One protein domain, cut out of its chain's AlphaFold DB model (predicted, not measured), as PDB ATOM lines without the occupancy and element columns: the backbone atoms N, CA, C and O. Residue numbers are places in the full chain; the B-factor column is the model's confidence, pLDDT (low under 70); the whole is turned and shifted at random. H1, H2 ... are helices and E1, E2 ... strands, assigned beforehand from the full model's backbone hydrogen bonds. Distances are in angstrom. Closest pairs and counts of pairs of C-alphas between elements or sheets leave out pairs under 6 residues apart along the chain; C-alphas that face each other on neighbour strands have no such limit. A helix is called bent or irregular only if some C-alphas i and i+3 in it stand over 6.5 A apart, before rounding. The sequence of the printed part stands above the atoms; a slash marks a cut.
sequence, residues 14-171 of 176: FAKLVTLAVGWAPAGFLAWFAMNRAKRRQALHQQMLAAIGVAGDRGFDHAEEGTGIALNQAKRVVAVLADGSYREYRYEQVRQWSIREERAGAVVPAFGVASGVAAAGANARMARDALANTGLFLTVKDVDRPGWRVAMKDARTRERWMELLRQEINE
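This is residues 14 to 171 of the 176 residues of the protein "DUF4755 domain-containing protein" of Duganella sp. GN2-R2 (UniProt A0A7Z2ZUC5). Two small antiparallel sheets, E1 E2 E3 E4 and E5 E6 E7, are partly face to face as a sandwich with crossed strands, and helix H3 packs between them over E5 and E6. The long bent helix H1 covers the first sheet's other face with its later residues, while residues 14 to 36 stick out; H2 and the long link before it make a second arm reaching from the second sheet. The printed part has 158 residues, with three named helices and seven named strands in the order H1 E1 E2 E3 E4 E5 H2 E6 E7 H3, a mixed class. It is loose, with a radius of gyration of the C-alphas of 20.6 A and spans of 65 by 50 by 30 A.

H1, residues 14 to 52, begins with C-alpha 14 at (119.138, 109.755, 142.665). By its hydrogen bonds it was assigned as one helix, but it is bent: C-alphas 23 and 26 are 7.2 A apart. Its arms are H1a, residues 14 to 23, 14.2 A long, and H1b, residues 26 to 52, 39.5 A long. E1 is residues 61 to 64, E2 67 to 72, E3 77 to 82, E4 85 to 90 and E5 94 to 100. H2, residues 113 to 133, is 30.7 A long and only just irregular, with C-alphas 114 and 117 6.7 A apart. E6 is residues 135 to 140 and E7 147 to 151. H3, residues 155 to 170, is 21.7 A long and ends with C-alpha 170 at (123.144, 132.949, 78.316).

H1a and H1b stand at a steep tilt of 55 degrees. H1b is on the first sheet, at a height of 9.5 A, along the strands; its Met 48 and Tyr 86 of E4 have C-alphas 6.4 A apart, the closest of that pair. E1 to E4 form a meander, each strand the antiparallel neighbour of the one before, with N 62 and O 69 at 2.9 A, N 70 and O 79 at 2.9 A, and N 80 and O 87 at 2.9 A. H3 is on the opposite face from H1b, giving three layers, helices on both faces. In the second sheet, N 98 and O 137 are 2.9 A apart, and N 136 and O 150 are 2.9 A apart. E7 touches E2, closest at the C-alphas of Thr 67 and Val 150, 5.3 A. H3 touches E5, closest at the C-alphas of Ile 99 and Arg 158, 6.8 A. H2 only grazes the second sheet with residues 130 to 133. Every O i to N i+4 pair is within hydrogen-bond range in H1a, H1b and H3, and 15 of 17 in H2.

The C-alphas farthest apart, those of Ala 15 and Glu 171, are 70.2 A apart. The printed part has no cut, and the link from E5 to H2 is long, with 12 residues. The mean pLDDT of the printed part is 80.8; residues 14 to 22, 56 to 58 and 103 to 132 are under 70.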
ATOM      1  N   PHE A  14     118.835 110.400 143.943       55.44
ATOM      2  CA  PHE A  14     119.138 109.755 142.665       55.44
ATOM      3  C   PHE A  14     117.885 109.359 141.861       55.44
ATOM      4  O   PHE A  14     117.870 109.514 140.644       55.44
ATOM      5  N   ALA A  15     116.799 108.922 142.509       55.66
ATOM      6  CA  ALA A  15     115.559 108.535 141.827       55.66
ATOM      7  C   ALA A  15     114.831 109.742 141.208       55.66
ATOM      8  O   ALA A  15     114.264 109.643 140.116       55.66
ATOM      9  N   LYS A  16     114.909 110.910 141.863       53.66
ATOM     10  CA  LYS A  16     114.414 112.191 141.327       53.66
ATOM     11  C   LYS A  16     115.241 112.673 140.124       53.66
ATOM     12  O   LYS A  16     114.683 113.209 139.172       53.66
ATOM     13  N   LEU A  17     116.555 112.432 140.124       55.47
ATOM     14  CA  LEU A  17     117.432 112.742 138.986       55.47
ATOM     15  C   LEU A  17     117.196 111.807 137.789       55.47
ATOM     16  O   LEU A  17     117.157 112.271 136.654       55.47
ATOM     17  N   VAL A  18     116.975 110.511 138.030       59.47
ATOM     18  CA  VAL A  18     116.661 109.526 136.977       59.47
ATOM     19  C   VAL A  18     115.306 109.819 136.323       59.47
ATOM     20  O   VAL A  18     115.197 109.781 135.100       59.47
ATOM     21  N   THR A  19     114.278 110.174 137.098       59.94
ATOM     22  CA  THR A  19     112.953 110.535 136.553       59.94
ATOM     23  C   THR A  19     112.981 111.834 135.748       59.94
ATOM     24  O   THR A  19     112.384 111.893 134.673       59.94
ATOM     25  N   LEU A  20     113.736 112.842 136.194       60.19
ATOM     26  CA  LEU A  20     113.992 114.046 135.398       60.19
ATOM     27  C   LEU A  20     114.759 113.716 134.105       60.19
ATOM     28  O   LEU A  20     114.379 114.184 133.035       60.19
ATOM     29  N   ALA A  21     115.779 112.858 134.158       60.41
ATOM     30  CA  ALA A  21     116.538 112.462 132.971       60.41
ATOM     31  C   ALA A  21     115.681 111.696 131.942       60.41
ATOM     32  O   ALA A  21     115.746 111.998 130.752       60.41
ATOM     33  N   VAL A  22     114.838 110.756 132.380       65.56
ATOM     34  CA  VAL A  22     113.932 109.996 131.496       65.56
ATOM     35  C   VAL A  22     112.836 110.890 130.909       65.56
ATOM     36  O   VAL A  22     112.495 110.735 129.737       65.56
ATOM     37  N   GLY A  23     112.326 111.861 131.673       71.19
ATOM     38  CA  GLY A  23     111.315 112.807 131.190       71.19
ATOM     39  C   GLY A  23     111.812 113.708 130.053       71.19
ATOM     40  O   GLY A  23     111.076 113.971 129.105       71.19
ATOM     41  N   TRP A  24     113.076 114.139 130.106       74.62
ATOM     42  CA  TRP A  24     113.669 115.024 129.095       74.62
ATOM     43  C   TRP A  24     114.448 114.290 127.996       74.62
ATOM     44  O   TRP A  24     114.724 114.889 126.954       74.62
ATOM     45  N   ALA A  25     114.768 113.003 128.171       77.88
ATOM     46  CA  ALA A  25     115.512 112.213 127.188       77.88
ATOM     47  C   ALA A  25     114.900 112.243 125.768       77.88
ATOM     48  O   ALA A  25     115.663 112.454 124.821       77.88
ATOM     49  N   PRO A  26     113.569 112.133 125.562       84.62
ATOM     50  CA  PRO A  26     112.978 112.242 124.226       84.62
ATOM     51  C   PRO A  26     113.175 113.624 123.589       84.62
ATOM     52  O   PRO A  26     113.515 113.722 122.410       84.62
ATOM     53  N   ALA A  27     113.017 114.700 124.366       81.94
ATOM     54  CA  ALA A  27     113.233 116.064 123.885       81.94
ATOM     55  C   ALA A  27     114.713 116.310 123.546       81.94
ATOM     56  O   ALA A  27     115.024 116.868 122.493       81.94
ATOM     57  N   GLY A  28     115.626 115.824 124.392       80.69
ATOM     58  CA  GLY A  28     117.067 115.858 124.143       80.69
ATOM     59  C   GLY A  28     117.458 115.083 122.884       80.69
ATOM     60  O   GLY A  28     118.240 115.579 122.074       80.69
ATOM     61  N   PHE A  29     116.861 113.909 122.662       85.44
ATOM     62  CA  PHE A  29     117.085 113.107 121.461       85.44
ATOM     63  C   PHE A  29     116.586 113.812 120.192       85.44
ATOM     64  O   PHE A  29     117.311 113.869 119.197       85.44
ATOM     65  N   LEU A  30     115.389 114.408 120.224       87.19
ATOM     66  CA  LEU A  30     114.852 115.180 119.099       87.19
ATOM     67  C   LEU A  30     115.711 116.413 118.787       87.19
ATOM     68  O   LEU A  30     116.026 116.663 117.621       87.19
ATOM     69  N   ALA A  31     116.141 117.150 119.815       83.12
ATOM     70  CA  ALA A  31     117.035 118.294 119.657       83.12
ATOM     71  C   ALA A  31     118.390 117.868 119.066       83.12
ATOM     72  O   ALA A  31     118.868 118.478 118.108       83.12
ATOM     73  N   TRP A  32     118.984 116.785 119.576       86.12
ATOM     74  CA  TRP A  32     120.223 116.220 119.044       86.12
ATOM     75  C   TRP A  32     120.079 115.795 117.581       86.12
ATOM     76  O   TRP A  32     120.919 116.153 116.754       86.12
ATOM     77  N   PHE A  33     118.998 115.094 117.234       87.31
ATOM     78  CA  PHE A  33     118.735 114.661 115.864       87.31
ATOM     79  C   PHE A  33     118.588 115.855 114.910       87.31
ATOM     80  O   PHE A  33     119.192 115.870 113.833       87.31
ATOM     81  N   ALA A  34     117.851 116.893 115.322       83.50
ATOM     82  CA  ALA A  34     117.690 118.123 114.553       83.50
ATOM     83  C   ALA A  34     119.027 118.853 114.348       83.50
ATOM     84  O   ALA A  34     119.370 119.205 113.216       83.50
ATOM     85  N   MET A  35     119.823 119.012 115.411       83.12
ATOM     86  CA  MET A  35     121.149 119.632 115.342       83.12
ATOM     87  C   MET A  35     122.111 118.833 114.460       83.12
ATOM     88  O   MET A  35     122.816 119.412 113.637       83.12
ATOM     89  N   ASN A  36     122.138 117.507 114.591       85.62
ATOM     90  CA  ASN A  36     123.006 116.645 113.792       85.62
ATOM     91  C   ASN A  36     122.638 116.728 112.302       85.62
ATOM     92  O   ASN A  36     123.510 116.854 111.443       85.62
ATOM     93  N   ARG A  37     121.338 116.755 111.981       84.62
ATOM     94  CA  ARG A  37     120.858 116.966 110.610       84.62
ATOM     95  C   ARG A  37     121.256 118.342 110.070       84.62
ATOM     96  O   ARG A  37     121.684 118.428 108.922       84.62
ATOM     97  N   ALA A  38     121.141 119.398 110.875       83.06
ATOM     98  CA  ALA A  38     121.549 120.747 110.485       83.06
ATOM     99  C   ALA A  38     123.063 120.834 110.224       83.06
ATOM    100  O   ALA A  38     123.473 121.286 109.156       83.06
ATOM    101  N   LYS A  39     123.887 120.298 111.135       87.25
ATOM    102  CA  LYS A  39     125.351 120.246 110.988       87.25
ATOM    103  C   LYS A  39     125.777 119.494 109.730       87.25
ATOM    104  O   LYS A  39     126.619 119.985 108.986       87.25
ATOM    105  N   ARG A  40     125.167 118.336 109.448       87.38
ATOM    106  CA  ARG A  40     125.446 117.560 108.225       87.38
ATOM    107  C   ARG A  40     125.128 118.345 106.954       87.38
ATOM    108  O   ARG A  40     125.916 118.317 106.018       87.38
ATOM    109  N   ARG A  41     124.003 119.066 106.922       87.69
ATOM    110  CA  ARG A  41     123.621 119.910 105.777       87.69
ATOM    111  C   ARG A  41     124.615 121.042 105.550       87.69
ATOM    112  O   ARG A  41     125.026 121.263 104.419       87.69
ATOM    113  N   GLN A  42     125.022 121.717 106.622       87.56
ATOM    114  CA  GLN A  42     126.015 122.782 106.542       87.56
ATOM    115  C   GLN A  42     127.371 122.245 106.075       87.56
ATOM    116  O   GLN A  42     127.988 122.843 105.204       87.56
ATOM    117  N   ALA A  43     127.802 121.087 106.585       90.62
ATOM    118  CA  ALA A  43     129.033 120.438 106.142       90.62
ATOM    119  C   ALA A  43     128.991 120.068 104.651       90.62
ATOM    120  O   ALA A  43     129.954 120.329 103.941       90.62
ATOM    121  N   LEU A  44     127.872 119.522 104.161       92.44
ATOM    122  CA  LEU A  44     127.696 119.214 102.736       92.44
ATOM    123  C   LEU A  44     127.710 120.471 101.858       92.44
ATOM    124  O   LEU A  44     128.334 120.456 100.802       92.44
ATOM    125  N   HIS A  45     127.071 121.562 102.293       92.00
ATOM    126  CA  HIS A  45     127.134 122.843 101.577       92.00
ATOM    127  C   HIS A  45     128.571 123.362 101.501       92.00
ATOM    128  O   HIS A  45     129.048 123.705 100.428       92.00
ATOM    129  N   GLN A  46     129.303 123.335 102.615       91.56
ATOM    130  CA  GLN A  46     130.707 123.753 102.647       91.56
ATOM    131  C   GLN A  46     131.598 122.872 101.759       91.56
ATOM    132  O   GLN A  46     132.471 123.387 101.066       91.56
ATOM    133  N   GLN A  47     131.356 121.557 101.720       92.81
ATOM    134  CA  GLN A  47     132.048 120.647 100.799       92.81
ATOM    135  C   GLN A  47     131.749 120.983  99.335       92.81
ATOM    136  O   GLN A  47     132.671 121.020  98.525       92.81
ATOM    137  N   MET A  48     130.487 121.275  99.006       93.94
ATOM    138  CA  MET A  48     130.089 121.715  97.668       93.94
ATOM    139  C   MET A  48     130.817 123.006  97.271       93.94
ATOM    140  O   MET A  48     131.408 123.062  96.195       93.94
ATOM    141  N   LEU A  49     130.823 124.021  98.144       93.06
ATOM    142  CA  LEU A  49     131.519 125.290  97.909       93.06
ATOM    143  C   LEU A  49     133.024 125.089  97.703       93.06
ATOM    144  O   LEU A  49     133.598 125.613  96.747       93.06
ATOM    145  N   ALA A  50     133.648 124.280  98.561       91.94
ATOM    146  CA  ALA A  50     135.061 123.943  98.453       91.94
ATOM    147  C   ALA A  50     135.380 123.209  97.141       91.94
ATOM    148  O   ALA A  50     136.387 123.526  96.506       91.94
ATOM    149  N   ALA A  51     134.516 122.289  96.698       90.81
ATOM    150  CA  ALA A  51     134.704 121.530  95.460       90.81
ATOM    151  C   ALA A  51     134.761 122.447  94.230       90.81
ATOM    152  O   ALA A  51     135.692 122.362  93.427       90.81
ATOM    153  N   ILE A  52     133.834 123.403  94.130       90.81
ATOM    154  CA  ILE A  52     133.866 124.376  93.033       90.81
ATOM    155  C   ILE A  52     134.861 125.514  93.273       90.81
ATOM    156  O   ILE A  52     135.203 126.226  92.333       90.81
ATOM    157  N   GLY A  53     135.429 125.661  94.470       89.12
ATOM    158  CA  GLY A  53     136.401 126.708  94.805       89.12
ATOM    159  C   GLY A  53     135.767 128.087  95.002       89.12
ATOM    160  O   GLY A  53     136.370 129.097  94.645       89.12
ATOM    161  N   VAL A  54     134.544 128.128  95.527       85.94
ATOM    162  CA  VAL A  54     133.839 129.364  95.888       85.94
ATOM    163  C   VAL A  54     134.007 129.589  97.384       85.94
ATOM    164  O   VAL A  54     133.690 128.717  98.188       85.94
ATOM    165  N   ALA A  55     134.511 130.759  97.770       77.50
ATOM    166  CA  ALA A  55     134.429 131.192  99.159       77.50
ATOM    167  C   ALA A  55     132.974 131.589  99.446       77.50
ATOM    168  O   ALA A  55     132.410 132.380  98.683       77.50
ATOM    169  N   GLY A  56     132.382 131.045 100.515       64.62
ATOM    170  CA  GLY A  56     131.076 131.504 100.996       64.62
ATOM    171  C   GLY A  56     131.081 133.023 101.195       64.62
ATOM    172  O   GLY A  56     132.134 133.602 101.462       64.62
ATOM    173  N   ASP A  57     129.924 133.657 101.011       63.47
ATOM    174  CA  ASP A  57     129.682 135.101 101.202       63.47
ATOM    175  C   ASP A  57     130.020 136.029 100.023       63.47
ATOM    176  O   ASP A  57     129.812 137.239 100.112       63.47
ATOM    177  N   ARG A  58     130.435 135.508  98.861       67.50
ATOM    178  CA  ARG A  58     130.557 136.338  97.638       67.50
ATOM    179  C   ARG A  58     129.226 136.593  96.926       67.50
ATOM    180  O   ARG A  58     129.195 137.237  95.883       67.50
ATOM    181  N   GLY A  59     128.119 136.083  97.470       76.12
ATOM    182  CA  GLY A  59     126.793 136.239  96.875       76.12
ATOM    183  C   GLY A  59     126.548 135.362  95.644       76.12
ATOM    184  O   GLY A  59     125.575 135.576  94.925       76.12
ATOM    185  N   PHE A  60     127.427 134.388  95.430       85.31
ATOM    186  CA  PHE A  60     127.373 133.384  94.372       85.31
ATOM    187  C   PHE A  60     126.953 132.014  94.907       85.31
ATOM    188  O   PHE A  60     127.103 131.007  94.218       85.31
ATOM    189  N   ASP A  61     126.442 131.971  96.137       92.38
ATOM    190  CA  ASP A  61     125.926 130.777  96.780       92.38
ATOM    191  C   ASP A  61     124.637 131.054  97.557       92.38
ATOM    192  O   ASP A  61     124.365 132.170  97.999       92.38
ATOM    193  N   HIS A  62     123.803 130.023  97.653       92.62
ATOM    194  CA  HIS A  62     122.567 130.026  98.422       92.62
ATOM    195  C   HIS A  62     122.282 128.617  98.923       92.62
ATOM    196  O   HIS A  62     122.407 127.650  98.171       92.62
ATOM    197  N   ALA A  63     121.857 128.500 100.177       91.56
ATOM    198  CA  ALA A  63     121.431 127.239 100.764       91.56
ATOM    199  C   ALA A  63     120.175 127.435 101.606       91.56
ATOM    200  O   ALA A  63     120.132 128.265 102.511       91.56
ATOM    201  N   GLU A  64     119.159 126.618 101.345       89.50
ATOM    202  CA  GLU A  64     117.914 126.635 102.101       89.50
ATOM    203  C   GLU A  64     117.292 125.236 102.156       89.50
ATOM    204  O   GLU A  64     117.374 124.447 101.218       89.50
ATOM    205  N   GLU A  65     116.683 124.898 103.293       85.56
ATOM    206  CA  GLU A  65     115.976 123.629 103.540       85.56
ATOM    207  C   GLU A  65     116.779 122.330 103.295       85.56
ATOM    208  O   GLU A  65     116.226 121.229 103.314       85.56
ATOM    209  N   GLY A  66     118.109 122.420 103.188       85.81
ATOM    210  CA  GLY A  66     118.985 121.293 102.841       85.81
ATOM    211  C   GLY A  66     119.175 121.095 101.336       85.81
ATOM    212  O   GLY A  66     119.704 120.063 100.929       85.81
ATOM    213  N   THR A  67     118.753 122.073 100.541       91.94
ATOM    214  CA  THR A  67     119.141 122.257  99.144       91.94
ATOM    215  C   THR A  67     120.068 123.459  99.023       91.94
ATOM    216  O   THR A  67     120.118 124.294  99.927       91.94
ATOM    217  N   GLY A  68     120.793 123.564  97.919       92.69
ATOM    218  CA  GLY A  68     121.665 124.696  97.668       92.69
ATOM    219  C   GLY A  68     122.079 124.803  96.214       92.69
ATOM    220  O   GLY A  68     121.938 123.861  95.435       92.69
ATOM    221  N   ILE A  69     122.578 125.973  95.864       94.31
ATOM    222  CA  ILE A  69     123.176 126.271  94.574       94.31
ATOM    223  C   ILE A  69     124.374 127.171  94.804       94.31
ATOM    224  O   ILE A  69     124.349 128.041  95.674       94.31
ATOM    225  N   ALA A  70     125.422 126.958  94.030       94.75
ATOM    226  CA  ALA A  70     126.542 127.868  93.971       94.75
ATOM    227  C   ALA A  70     127.114 127.905  92.560       94.75
ATOM    228  O   ALA A  70     127.002 126.931  91.816       94.75
ATOM    229  N   LEU A  71     127.739 129.015  92.197       92.50
ATOM    230  CA  LEU A  71     128.389 129.160  90.904       92.50
ATOM    231  C   LEU A  71     129.819 129.658  91.050       92.50
ATOM    232  O   LEU A  71     130.142 130.469  91.916       92.50
ATOM    233  N   ASN A  72     130.679 129.174  90.166       91.81
ATOM    234  CA  ASN A  72     132.016 129.699  89.994       91.81
ATOM    235  C   ASN A  72     132.139 130.252  88.575       91.81
ATOM    236  O   ASN A  72     132.281 129.486  87.622       91.81
ATOM    237  N   GLN A  73     132.126 131.580  88.468       89.62
ATOM    238  CA  GLN A  73     132.225 132.301  87.197       89.62
ATOM    239  C   GLN A  73     133.550 131.995  86.482       89.62
ATOM    240  O   GLN A  73     133.561 131.654  85.303       89.62
ATOM    241  N   ALA A  74     134.667 132.004  87.220       88.00
ATOM    242  CA  ALA A  74     136.001 131.764  86.668       88.00
ATOM    243  C   ALA A  74     136.153 130.352  86.080       88.00
ATOM    244  O   ALA A  74     136.831 130.163  85.073       88.00
ATOM    245  N   LYS A  75     135.511 129.353  86.697       90.00
ATOM    246  CA  LYS A  75     135.512 127.966  86.209       90.00
ATOM    247  C   LYS A  75     134.343 127.641  85.271       90.00
ATOM    248  O   LYS A  75     134.359 126.574  84.665       90.00
ATOM    249  N   ARG A  76     133.350 128.530  85.152       92.06
ATOM    250  CA  ARG A  76     132.093 128.333  84.404       92.06
ATOM    251  C   ARG A  76     131.331 127.074  84.826       92.06
ATOM    252  O   ARG A  76     130.882 126.278  83.994       92.06
ATOM    253  N   VAL A  77     131.208 126.881  86.137       93.56
ATOM    254  CA  VAL A  77     130.508 125.730  86.722       93.56
ATOM    255  C   VAL A  77     129.446 126.170  87.714       93.56
ATOM    256  O   VAL A  77     129.619 127.142  88.449       93.56
ATOM    257  N   VAL A  78     128.350 125.422  87.746       94.19
ATOM    258  CA  VAL A  78     127.295 125.508  88.748       94.19
ATOM    259  C   VAL A  78     127.287 124.213  89.549       94.19
ATOM    260  O   VAL A  78     127.284 123.119  88.986       94.19
ATOM    261  N   ALA A  79     127.282 124.322  90.870       95.50
ATOM    262  CA  ALA A  79     127.016 123.201  91.749       95.50
ATOM    263  C   ALA A  79     125.620 123.318  92.344       95.50
ATOM    264  O   ALA A  79     125.168 124.400  92.715       95.50
ATOM    265  N   VAL A  80     124.948 122.181  92.440       95.19
ATOM    266  CA  VAL A  80     123.608 122.054  93.004       95.19
ATOM    267  C   VAL A  80     123.622 120.976  94.074       95.19
ATOM    268  O   VAL A  80     124.139 119.882  93.861       95.19
ATOM    269  N   LEU A  81     123.053 121.295  95.231       94.25
ATOM    270  CA  LEU A  81     122.884 120.418  96.381       94.25
ATOM    271  C   LEU A  81     121.393 120.114  96.526       94.25
ATOM    272  O   LEU A  81     120.581 121.023  96.692       94.25
ATOM    273  N   ALA A  82     121.029 118.838  96.510       91.12
ATOM    274  CA  ALA A  82     119.684 118.379  96.836       91.12
ATOM    275  C   ALA A  82     119.721 116.921  97.310       91.12
ATOM    276  O   ALA A  82     120.610 116.146  96.954       91.12
ATOM    277  N   ASP A  83     118.751 116.542  98.141       86.62
ATOM    278  CA  ASP A  83     118.603 115.179  98.671       86.62
ATOM    279  C   ASP A  83     119.866 114.618  99.348       86.62
ATOM    280  O   ASP A  83     120.150 113.426  99.294       86.62
ATOM    281  N   GLY A  84     120.642 115.486 100.007       87.50
ATOM    282  CA  GLY A  84     121.839 115.082 100.749       87.50
ATOM    283  C   GLY A  84     123.062 114.768  99.883       87.50
ATOM    284  O   GLY A  84     124.036 114.232 100.401       87.50
ATOM    285  N   SER A  85     123.033 115.120  98.598       91.19
ATOM    286  CA  SER A  85     124.174 115.019  97.687       91.19
ATOM    287  C   SER A  85     124.305 116.297  96.864       91.19
ATOM    288  O   SER A  85     123.334 117.043  96.724       91.19
ATOM    289  N   TYR A  86     125.496 116.565  96.333       94.38
ATOM    290  CA  TYR A  86     125.704 117.651  95.381       94.38
ATOM    291  C   TYR A  86     126.305 117.124  94.084       94.38
ATOM    292  O   TYR A  86     126.968 116.085  94.072       94.38
ATOM    293  N   ARG A  87     126.066 117.849  92.995       95.81
ATOM    294  CA  ARG A  87     126.737 117.636  91.711       95.81
ATOM    295  C   ARG A  87     127.175 118.961  91.117       95.81
ATOM    296  O   ARG A  87     126.545 119.990  91.343       95.81
ATOM    297  N   GLU A  88     128.262 118.896  90.364       95.38
ATOM    298  CA  GLU A  88     128.833 120.003  89.610       95.38
ATOM    299  C   GLU A  88     128.513 119.817  88.127       95.38
ATOM    300  O   GLU A  88     128.637 118.717  87.583       95.38
ATOM    301  N   TYR A  89     128.116 120.903  87.478       95.12
ATOM    302  CA  TYR A  89     127.814 120.953  86.060       95.12
ATOM    303  C   TYR A  89     128.499 122.159  85.440       95.12
ATOM    304  O   TYR A  89     128.442 123.264  85.976       95.12
ATOM    305  N   ARG A  90     129.100 121.976  84.268       94.25
ATOM    306  CA  ARG A  90     129.515 123.114  83.445       94.25
ATOM    307  C   ARG A  90     128.296 123.864  82.928       94.25
ATOM    308  O   ARG A  90     127.239 123.261  82.725       94.25
ATOM    309  N   TYR A  91     128.441 125.159  82.662       93.12
ATOM    310  CA  TYR A  91     127.343 125.980  82.142       93.12
ATOM    311  C   TYR A  91     126.727 125.388  80.863       93.12
ATOM    312  O   TYR A  91     125.508 125.368  80.731       93.12
ATOM    313  N   GLU A  92     127.524 124.778  79.974       91.94
ATOM    314  CA  GLU A  92     127.010 124.155  78.738       91.94
ATOM    315  C   GLU A  92     126.152 122.900  78.984       91.94
ATOM    316  O   GLU A  92     125.444 122.421  78.083       91.94
ATOM    317  N   GLN A  93     126.240 122.322  80.185       93.06
ATOM    318  CA  GLN A  93     125.416 121.198  80.615       93.06
ATOM    319  C   GLN A  93     124.075 121.662  81.180       93.06
ATOM    320  O   GLN A  93     123.152 120.855  81.238       93.06
ATOM    321  N   VAL A  94     123.917 122.934  81.538       92.75
ATOM    322  CA  VAL A  94     122.624 123.485  81.942       92.75
ATOM    323  C   VAL A  94     121.797 123.753  80.686       92.75
ATOM    324  O   VAL A  94     122.232 124.441  79.768       92.75
ATOM    325  N   ARG A  95     120.601 123.164  80.609       91.88
ATOM    326  CA  ARG A  95     119.680 123.342  79.474       91.88
ATOM    327  C   ARG A  95     118.714 124.491  79.705       91.88
ATOM    328  O   ARG A  95     118.400 125.224  78.777       91.88
ATOM    329  N   GLN A  96     118.181 124.569  80.917       91.19
ATOM    330  CA  GLN A  96     117.119 125.499  81.266       91.19
ATOM    331  C   GLN A  96     117.094 125.702  82.777       91.19
ATOM    332  O   GLN A  96     117.416 124.789  83.538       91.19
ATOM    333  N   TRP A  97     116.649 126.874  83.207       92.56
ATOM    334  CA  TRP A  97     116.288 127.143  84.590       92.56
ATOM    335  C   TRP A  97     114.985 127.938  84.645       92.56
ATOM    336  O   TRP A  97     114.595 128.595  83.678       92.56
ATOM    337  N   SER A  98     114.270 127.834  85.761       89.69
ATOM    338  CA  SER A  98     113.022 128.566  85.985       89.69
ATOM    339  C   SER A  98     112.737 128.730  87.471       89.69
ATOM    340  O   SER A  98     113.093 127.868  88.274       89.69
ATOM    341  N   ILE A  99     112.053 129.812  87.835       88.75
ATOM    342  CA  ILE A  99     111.412 129.942  89.143       88.75
ATOM    343  C   ILE A  99     109.994 129.390  89.050       88.75
ATOM    344  O   ILE A  99     109.281 129.673  88.087       88.75
ATOM    345  N   ARG A 100     109.555 128.682  90.090       84.56
ATOM    346  CA  ARG A 100     108.127 128.468  90.351       84.56
ATOM    347  C   ARG A 100     107.775 129.002  91.730       84.56
ATOM    348  O   ARG A 100     108.550 128.852  92.673       84.56
ATOM    349  N   GLU A 101     106.611 129.629  91.825       78.75
ATOM    350  CA  GLU A 101     105.988 130.038  93.080       78.75
ATOM    351  C   GLU A 101     104.609 129.392  93.136       78.75
ATOM    352  O   GLU A 101     103.774 129.624  92.264       78.75
ATOM    353  N   GLU A 102     104.381 128.574  94.157       70.62
ATOM    354  CA  GLU A 102     103.063 128.041  94.464       70.62
ATOM    355  C   GLU A 102     102.614 128.626  95.800       70.62
ATOM    356  O   GLU A 102     103.334 128.578  96.799       70.62
ATOM    357  N   ARG A 103     101.422 129.224  95.820       57.91
ATOM    358  CA  ARG A 103     100.804 129.736  97.044       57.91
ATOM    359  C   ARG A 103      99.757 128.738  97.504       57.91
ATOM    360  O   ARG A 103      98.854 128.403  96.744       57.91
ATOM    361  N   ALA A 104      99.853 128.295  98.755       54.91
ATOM    362  CA  ALA A 104      98.798 127.495  99.359       54.91
ATOM    363  C   ALA A 104      97.505 128.323  99.422       54.91
ATOM    364  O   ALA A 104      97.500 129.429  99.966       54.91
ATOM    365  N   GLY A 105      96.412 127.794  98.870       50.94
ATOM    366  CA  GLY A 105      95.083 128.359  99.093       50.94
ATOM    367  C   GLY A 105      94.743 128.311 100.584       50.94
ATOM    368  O   GLY A 105      94.947 127.286 101.232       50.94
ATOM    369  N   ALA A 106      94.251 129.416 101.145       49.38
ATOM    370  CA  ALA A 106      93.829 129.453 102.540       49.38
ATOM    371  C   ALA A 106      92.468 128.754 102.687       49.38
ATOM    372  O   ALA A 106      91.463 129.249 102.175       49.38
ATOM    373  N   VAL A 107      92.410 127.626 103.402       50.91
ATOM    374  CA  VAL A 107      91.125 127.057 103.825       50.91
ATOM    375  C   VAL A 107      90.633 127.884 105.010       50.91
ATOM    376  O   VAL A 107      91.155 127.765 106.124       50.91
ATOM    377  N   VAL A 108      89.660 128.762 104.757       48.78
ATOM    378  CA  VAL A 108      88.968 129.532 105.797       48.78
ATOM    379  C   VAL A 108      88.164 128.548 106.655       48.78
ATOM    380  O   VAL A 108      87.365 127.789 106.101       48.78
ATOM    381  N   PRO A 109      88.357 128.504 107.987       51.72
ATOM    382  CA  PRO A 109      87.609 127.587 108.834       51.72
ATOM    383  C   PRO A 109      86.122 127.958 108.818       51.72
ATOM    384  O   PRO A 109      85.727 129.018 109.302       51.72
ATOM    385  N   ALA A 110      85.288 127.066 108.284       50.53
ATOM    386  CA  ALA A 110      83.856 127.098 108.539       50.53
ATOM    387  C   ALA A 110      83.622 126.770 110.026       50.53
ATOM    388  O   ALA A 110      84.160 125.788 110.543       50.53
ATOM    389  N   PHE A 111      82.875 127.647 110.702       43.88
ATOM    390  CA  PHE A 111      82.539 127.650 112.130       43.88
ATOM    391  C   PHE A 111      82.528 126.261 112.810       43.88
ATOM    392  O   PHE A 111      81.749 125.386 112.446       43.88
ATOM    393  N   GLY A 112      83.356 126.092 113.852       49.62
ATOM    394  CA  GLY A 112      83.339 124.932 114.754       49.62
ATOM    395  C   GLY A 112      84.711 124.621 115.367       49.62
ATOM    396  O   GLY A 112      85.699 124.471 114.656       49.62
ATOM    397  N   VAL A 113      84.797 124.501 116.696       50.22
ATOM    398  CA  VAL A 113      86.063 124.275 117.436       50.22
ATOM    399  C   VAL A 113      86.708 122.917 117.095       50.22
ATOM    400  O   VAL A 113      87.931 122.797 117.102       50.22
ATOM    401  N   ALA A 114      85.914 121.919 116.690       49.91
ATOM    402  CA  ALA A 114      86.415 120.628 116.201       49.91
ATOM    403  C   ALA A 114      87.088 120.727 114.811       49.91
ATOM    404  O   ALA A 114      87.976 119.940 114.484       49.91
ATOM    405  N   SER A 115      86.718 121.738 114.018       53.16
ATOM    406  CA  SER A 115      87.230 122.004 112.669       53.16
ATOM    407  C   SER A 115      88.608 122.673 112.684       53.16
ATOM    408  O   SER A 115      89.329 122.604 111.696       53.16
ATOM    409  N   GLY A 116      88.999 123.312 113.794       53.84
ATOM    410  CA  GLY A 116      90.212 124.131 113.883       53.84
ATOM    411  C   GLY A 116      91.516 123.337 113.790       53.84
ATOM    412  O   GLY A 116      92.426 123.748 113.079       53.84
ATOM    413  N   VAL A 117      91.608 122.172 114.443       57.50
ATOM    414  CA  VAL A 117      92.821 121.326 114.407       57.50
ATOM    415  C   VAL A 117      92.944 120.588 113.071       57.50
ATOM    416  O   VAL A 117      94.037 120.500 112.514       57.50
ATOM    417  N   ALA A 118      91.825 120.111 112.517       60.53
ATOM    418  CA  ALA A 118      91.796 119.480 111.199       60.53
ATOM    419  C   ALA A 118      92.099 120.489 110.076       60.53
ATOM    420  O   ALA A 118      92.918 120.200 109.205       60.53
ATOM    421  N   ALA A 119      91.524 121.696 110.136       59.22
ATOM    422  CA  ALA A 119      91.824 122.780 109.203       59.22
ATOM    423  C   ALA A 119      93.262 123.292 109.361       59.22
ATOM    424  O   ALA A 119      93.931 123.523 108.360       59.22
ATOM    425  N   ALA A 120      93.788 123.401 110.588       61.06
ATOM    426  CA  ALA A 120      95.195 123.737 110.819       61.06
ATOM    427  C   ALA A 120      96.138 122.661 110.259       61.06
ATOM    428  O   ALA A 120      97.140 122.993 109.630       61.06
ATOM    429  N   GLY A 121      95.806 121.377 110.426       64.88
ATOM    430  CA  GLY A 121      96.567 120.265 109.858       64.88
ATOM    431  C   GLY A 121      96.537 120.240 108.327       64.88
ATOM    432  O   GLY A 121      97.579 120.050 107.699       64.88
ATOM    433  N   ALA A 122      95.371 120.475 107.721       65.62
ATOM    434  CA  ALA A 122      95.217 120.570 106.271       65.62
ATOM    435  C   ALA A 122      95.969 121.783 105.701       65.62
ATOM    436  O   ALA A 122      96.773 121.621 104.788       65.62
ATOM    437  N   ASN A 123      95.814 122.964 106.308       62.72
ATOM    438  CA  ASN A 123      96.547 124.174 105.929       62.72
ATOM    439  C   ASN A 123      98.064 123.996 106.091       62.72
ATOM    440  O   ASN A 123      98.825 124.429 105.232       62.72
ATOM    441  N   ALA A 124      98.524 123.311 107.144       62.12
ATOM    442  CA  ALA A 124      99.944 123.025 107.339       62.12
ATOM    443  C   ALA A 124     100.507 122.083 106.263       62.12
ATOM    444  O   ALA A 124     101.643 122.277 105.831       62.12
ATOM    445  N   ARG A 125      99.737 121.083 105.811       67.19
ATOM    446  CA  ARG A 125     100.129 120.203 104.697       67.19
ATOM    447  C   ARG A 125     100.146 120.958 103.372       67.19
ATOM    448  O   ARG A 125     101.172 120.962 102.710       67.19
ATOM    449  N   MET A 126      99.091 121.706 103.062       65.69
ATOM    450  CA  MET A 126      99.028 122.524 101.845       65.69
ATOM    451  C   MET A 126     100.147 123.571 101.796       65.69
ATOM    452  O   MET A 126     100.752 123.781 100.751       65.69
ATOM    453  N   ALA A 127     100.486 124.191 102.931       62.16
ATOM    454  CA  ALA A 127     101.624 125.100 103.029       62.16
ATOM    455  C   ALA A 127     102.965 124.382 102.804       62.16
ATOM    456  O   ALA A 127     103.851 124.935 102.158       62.16
ATOM    457  N   ARG A 128     103.127 123.151 103.307       65.50
ATOM    458  CA  ARG A 128     104.320 122.325 103.053       65.50
ATOM    459  C   ARG A 128     104.438 121.945 101.581       65.50
ATOM    460  O   ARG A 128     105.540 122.021 101.049       65.50
ATOM    461  N   ASP A 129     103.330 121.590 100.944       68.81
ATOM    462  CA  ASP A 129     103.289 121.212  99.531       68.81
ATOM    463  C   ASP A 129     103.596 122.424  98.637       68.81
ATOM    464  O   ASP A 129     104.462 122.357  97.769       68.81
ATOM    465  N   ALA A 130     103.010 123.585  98.942       65.69
ATOM    466  CA  ALA A 130     103.298 124.843  98.254       65.69
ATOM    467  C   ALA A 130     104.769 125.281  98.406       65.69
ATOM    468  O   ALA A 130     105.408 125.696  97.437       65.69
ATOM    469  N   LEU A 131     105.349 125.132  99.603       66.50
ATOM    470  CA  LEU A 131     106.784 125.347  99.823       66.50
ATOM    471  C   LEU A 131     107.637 124.323  99.068       66.50
ATOM    472  O   LEU A 131     108.720 124.660  98.593       66.50
ATOM    473  N   ALA A 132     107.161 123.085  98.926       68.31
ATOM    474  CA  ALA A 132     107.869 122.058  98.178       68.31
ATOM    475  C   ALA A 132     107.868 122.314  96.659       68.31
ATOM    476  O   ALA A 132     108.790 121.887  95.960       68.31
ATOM    477  N   ASN A 133     106.883 123.045  96.156       75.06
ATOM    478  CA  ASN A 133     106.784 123.399  94.744       75.06
ATOM    479  C   ASN A 133     107.317 124.808  94.438       75.06
ATOM    480  O   ASN A 133     107.430 125.187  93.272       75.06
ATOM    481  N   THR A 134     107.711 125.559  95.471       83.19
ATOM    482  CA  THR A 134     108.307 126.890  95.344       83.19
ATOM    483  C   THR A 134     109.831 126.822  95.380       83.19
ATOM    484  O   THR A 134     110.431 126.255  96.294       83.19
ATOM    485  N   GLY A 135     110.481 127.444  94.400       89.56
ATOM    486  CA  GLY A 135     111.936 127.534  94.356       89.56
ATOM    487  C   GLY A 135     112.491 127.732  92.954       89.56
ATOM    488  O   GLY A 135     111.767 128.060  92.011       89.56
ATOM    489  N   LEU A 136     113.798 127.526  92.840       91.12
ATOM    490  CA  LEU A 136     114.530 127.515  91.582       91.12
ATOM    491  C   LEU A 136     114.658 126.074  91.081       91.12
ATOM    492  O   LEU A 136     115.066 125.175  91.817       91.12
ATOM    493  N   PHE A 137     114.335 125.867  89.811       93.25
ATOM    494  CA  PHE A 137     114.403 124.577  89.141       93.25
ATOM    495  C   PHE A 137     115.430 124.648  88.020       93.25
ATOM    496  O   PHE A 137     115.351 125.544  87.181       93.25
ATOM    497  N   LEU A 138     116.370 123.702  87.998       92.31
ATOM    498  CA  LEU A 138     117.396 123.592  86.964       92.31
ATOM    499  C   LEU A 138     117.247 122.269  86.222       92.31
ATOM    500  O   LEU A 138     117.116 121.214  86.842       92.31
ATOM    501  N   THR A 139     117.331 122.333  84.898       94.25
ATOM    502  CA  THR A 139     117.353 121.174  84.008       94.25
ATOM    503  C   THR A 139     118.732 121.059  83.373       94.25
ATOM    504  O   THR A 139     119.216 122.012  82.759       94.25
ATOM    505  N   VAL A 140     119.362 119.891  83.483       95.06
ATOM    506  CA  VAL A 140     120.744 119.636  83.053       95.06
ATOM    507  C   VAL A 140     120.842 118.472  82.063       95.06
ATOM    508  O   VAL A 140     119.943 117.642  81.935       95.06
ATOM    509  N   LYS A 141     121.955 118.409  81.330       92.75
ATOM    510  CA  LYS A 141     122.364 117.313  80.440       92.75
ATOM    511  C   LYS A 141     122.947 116.153  81.256       92.75
ATOM    512  O   LYS A 141     124.090 115.764  81.044       92.75
ATOM    513  N   ASP A 142     122.167 115.633  82.192       91.56
ATOM    514  CA  ASP A 142     122.517 114.472  83.013       91.56
ATOM    515  C   ASP A 142     121.431 113.406  82.830       91.56
ATOM    516  O   ASP A 142     120.241 113.722  82.881       91.56
ATOM    517  N   VAL A 143     121.841 112.166  82.561       89.38
ATOM    518  CA  VAL A 143     120.923 111.033  82.361       89.38
ATOM    519  C   VAL A 143     120.386 110.539  83.699       89.38
ATOM    520  O   VAL A 143     119.209 110.200  83.795       89.38
ATOM    521  N   ASP A 144     121.220 110.550  84.739       90.75
ATOM    522  CA  ASP A 144     120.855 110.022  86.054       90.75
ATOM    523  C   ASP A 144     119.954 111.000  86.805       90.75
ATOM    524  O   ASP A 144     119.061 110.607  87.558       90.75
ATOM    525  N   ARG A 145     120.213 112.301  86.631       89.50
ATOM    526  CA  ARG A 145     119.524 113.355  87.375       89.50
ATOM    527  C   ARG A 145     119.329 114.619  86.534       89.50
ATOM    528  O   ARG A 145     120.021 115.616  86.742       89.50
ATOM    529  N   PRO A 146     118.355 114.611  85.610       92.25
ATOM    530  CA  PRO A 146     118.145 115.716  84.679       92.25
ATOM    531  C   PRO A 146     117.564 116.967  85.342       92.25
ATOM    532  O   PRO A 146     117.626 118.036  84.744       92.25
ATOM    533  N   GLY A 147     116.978 116.852  86.538       92.19
ATOM    534  CA  GLY A 147     116.263 117.933  87.213       92.19
ATOM    535  C   GLY A 147     116.732 118.157  88.646       92.19
ATOM    536  O   GLY A 147     116.914 117.213  89.419       92.19
ATOM    537  N   TRP A 148     116.871 119.427  89.012       93.56
ATOM    538  CA  TRP A 148     117.254 119.877  90.344       93.56
ATOM    539  C   TRP A 148     116.268 120.912  90.864       93.56
ATOM    540  O   TRP A 148     115.837 121.791  90.121       93.56
ATOM    541  N   ARG A 149     115.947 120.819  92.156       92.06
ATOM    542  CA  ARG A 149     115.157 121.814  92.881       92.06
ATOM    543  C   ARG A 149     116.006 122.425  93.982       92.06
ATOM    544  O   ARG A 149     116.553 121.702  94.812       92.06
ATOM    545  N   VAL A 150     116.023 123.748  94.035       92.06
ATOM    546  CA  VAL A 150     116.646 124.528  95.098       92.06
ATOM    547  C   VAL A 150     115.563 125.359  95.769       92.06
ATOM    548  O   VAL A 150     114.892 126.168  95.130       92.06
ATOM    549  N   ALA A 151     115.354 125.117  97.059       90.81
ATOM    550  CA  ALA A 151     114.400 125.863  97.862       90.81
ATOM    551  C   ALA A 151     114.845 127.327  97.967       90.81
ATOM    552  O   ALA A 151     116.001 127.619  98.273       90.81
ATOM    553  N   MET A 152     113.914 128.236  97.691       90.25
ATOM    554  CA  MET A 152     114.118 129.678  97.801       90.25
ATOM    555  C   MET A 152     112.794 130.328  98.189       90.25
ATOM    556  O   MET A 152     111.926 130.530  97.335       90.25
ATOM    557  N   LYS A 153     112.609 130.636  99.476       86.31
ATOM    558  CA  LYS A 153     111.355 131.246  99.960       86.31
ATOM    559  C   LYS A 153     111.232 132.716  99.603       86.31
ATOM    560  O   LYS A 153     110.146 133.172  99.246       86.31
ATOM    561  N   ASP A 154     112.339 133.443  99.679       86.81
ATOM    562  CA  ASP A 154     112.369 134.874  99.412       86.81
ATOM    563  C   ASP A 154     112.309 135.174  97.904       86.81
ATOM    564  O   ASP A 154     113.093 134.642  97.116       86.81
ATOM    565  N   ALA A 155     111.377 136.043  97.507       86.62
ATOM    566  CA  ALA A 155     111.159 136.399  96.106       86.62
ATOM    567  C   ALA A 155     112.350 137.163  95.511       86.62
ATOM    568  O   ALA A 155     112.784 136.841  94.407       86.62
ATOM    569  N   ARG A 156     112.942 138.098  96.270       87.88
ATOM    570  CA  ARG A 156     114.107 138.875  95.812       87.88
ATOM    571  C   ARG A 156     115.307 137.976  95.551       87.88
ATOM    572  O   ARG A 156     116.014 138.147  94.563       87.88
ATOM    573  N   THR A 157     115.516 136.988  96.417       89.50
ATOM    574  CA  THR A 157     116.550 135.971  96.238       89.50
ATOM    575  C   THR A 157     116.320 135.189  94.946       89.50
ATOM    576  O   THR A 157     117.249 135.044  94.157       89.50
ATOM    577  N   ARG A 158     115.085 134.752  94.670       89.75
ATOM    578  CA  ARG A 158     114.757 134.059  93.415       89.75
ATOM    579  C   ARG A 158     115.048 134.919  92.181       89.75
ATOM    580  O   ARG A 158     115.736 134.458  91.274       89.75
ATOM    581  N   GLU A 159     114.558 136.157  92.156       90.12
ATOM    582  CA  GLU A 159     114.775 137.109  91.053       90.12
ATOM    583  C   GLU A 159     116.263 137.357  90.803       90.12
ATOM    584  O   GLU A 159     116.730 137.256  89.668       90.12
ATOM    585  N   ARG A 160     117.030 137.581  91.877       91.31
ATOM    586  CA  ARG A 160     118.486 137.720  91.808       91.31
ATOM    587  C   ARG A 160     119.133 136.505  91.148       91.31
ATOM    588  O   ARG A 160     119.979 136.674  90.280       91.31
ATOM    589  N   TRP A 161     118.751 135.294  91.543       92.25
ATOM    590  CA  TRP A 161     119.311 134.066  90.975       92.25
ATOM    591  C   TRP A 161     118.951 133.860  89.503       92.25
ATOM    592  O   TRP A 161     119.785 133.369  88.747       92.25
ATOM    593  N   MET A 162     117.748 134.251  89.078       90.69
ATOM    594  CA  MET A 162     117.387 134.228  87.656       90.69
ATOM    595  C   MET A 162     118.277 135.138  86.828       90.69
ATOM    596  O   MET A 162     118.736 134.722  85.765       90.69
ATOM    597  N   GLU A 163     118.501 136.356  87.314       90.94
ATOM    598  CA  GLU A 163     119.336 137.331  86.625       90.94
ATOM    599  C   GLU A 163     120.789 136.862  86.571       90.94
ATOM    600  O   GLU A 163     121.414 136.880  85.517       90.94
ATOM    601  N   LEU A 164     121.295 136.330  87.682       90.50
ATOM    602  CA  LEU A 164     122.650 135.802  87.766       90.50
ATOM    603  C   LEU A 164     122.859 134.642  86.776       90.50
ATOM    604  O   LEU A 164     123.792 134.664  85.979       90.50
ATOM    605  N   LEU A 165     121.948 133.663  86.745       90.81
ATOM    606  CA  LEU A 165     122.023 132.556  85.783       90.81
ATOM    607  C   LEU A 165     121.894 133.035  84.333       90.81
ATOM    608  O   LEU A 165     122.546 132.486  83.448       90.81
ATOM    609  N   ARG A 166     121.083 134.066  84.080       90.19
ATOM    610  CA  ARG A 166     120.957 134.675  82.754       90.19
ATOM    611  C   ARG A 166     122.266 135.312  82.295       90.19
ATOM    612  O   ARG A 166     122.724 134.976  81.203       90.19
ATOM    613  N   GLN A 167     122.870 136.163  83.116       89.31
ATOM    614  CA  GLN A 167     124.132 136.834  82.793       89.31
ATOM    615  C   GLN A 167     125.268 135.822  82.577       89.31
ATOM    616  O   GLN A 167     126.046 135.915  81.627       89.31
ATOM    617  N   GLU A 168     125.329 134.793  83.417       88.19
ATOM    618  CA  GLU A 168     126.425 133.825  83.391       88.19
ATOM    619  C   GLU A 168     126.300 132.779  82.281       88.19
ATOM    620  O   GLU A 168     127.280 132.470  81.599       88.19
ATOM    621  N   ILE A 169     125.103 132.218  82.085       85.12
ATOM    622  CA  ILE A 169     124.908 131.071  81.188       85.12
ATOM    623  C   ILE A 169     124.504 131.519  79.781       85.12
ATOM    624  O   ILE A 169     125.033 130.976  78.812       85.12
ATOM    625  N   ASN A 170     123.603 132.500  79.640       82.75
ATOM    626  CA  ASN A 170     123.144 132.949  78.316       82.75
ATOM    627  C   ASN A 170     124.053 134.019  77.719       82.75
ATOM    628  O   ASN A 170     124.367 133.967  76.534       82.75
ATOM    629  N   GLU A 171     124.452 134.997  78.530       77.81
ATOM    630  CA  GLU A 171     125.246 136.142  78.065       77.81
ATOM    631  C   GLU A 171     126.756 135.854  78.143       77.81
ATOM    632  O   GLU A 171     127.583 136.632  77.674       77.81
TER     633      GLU A 171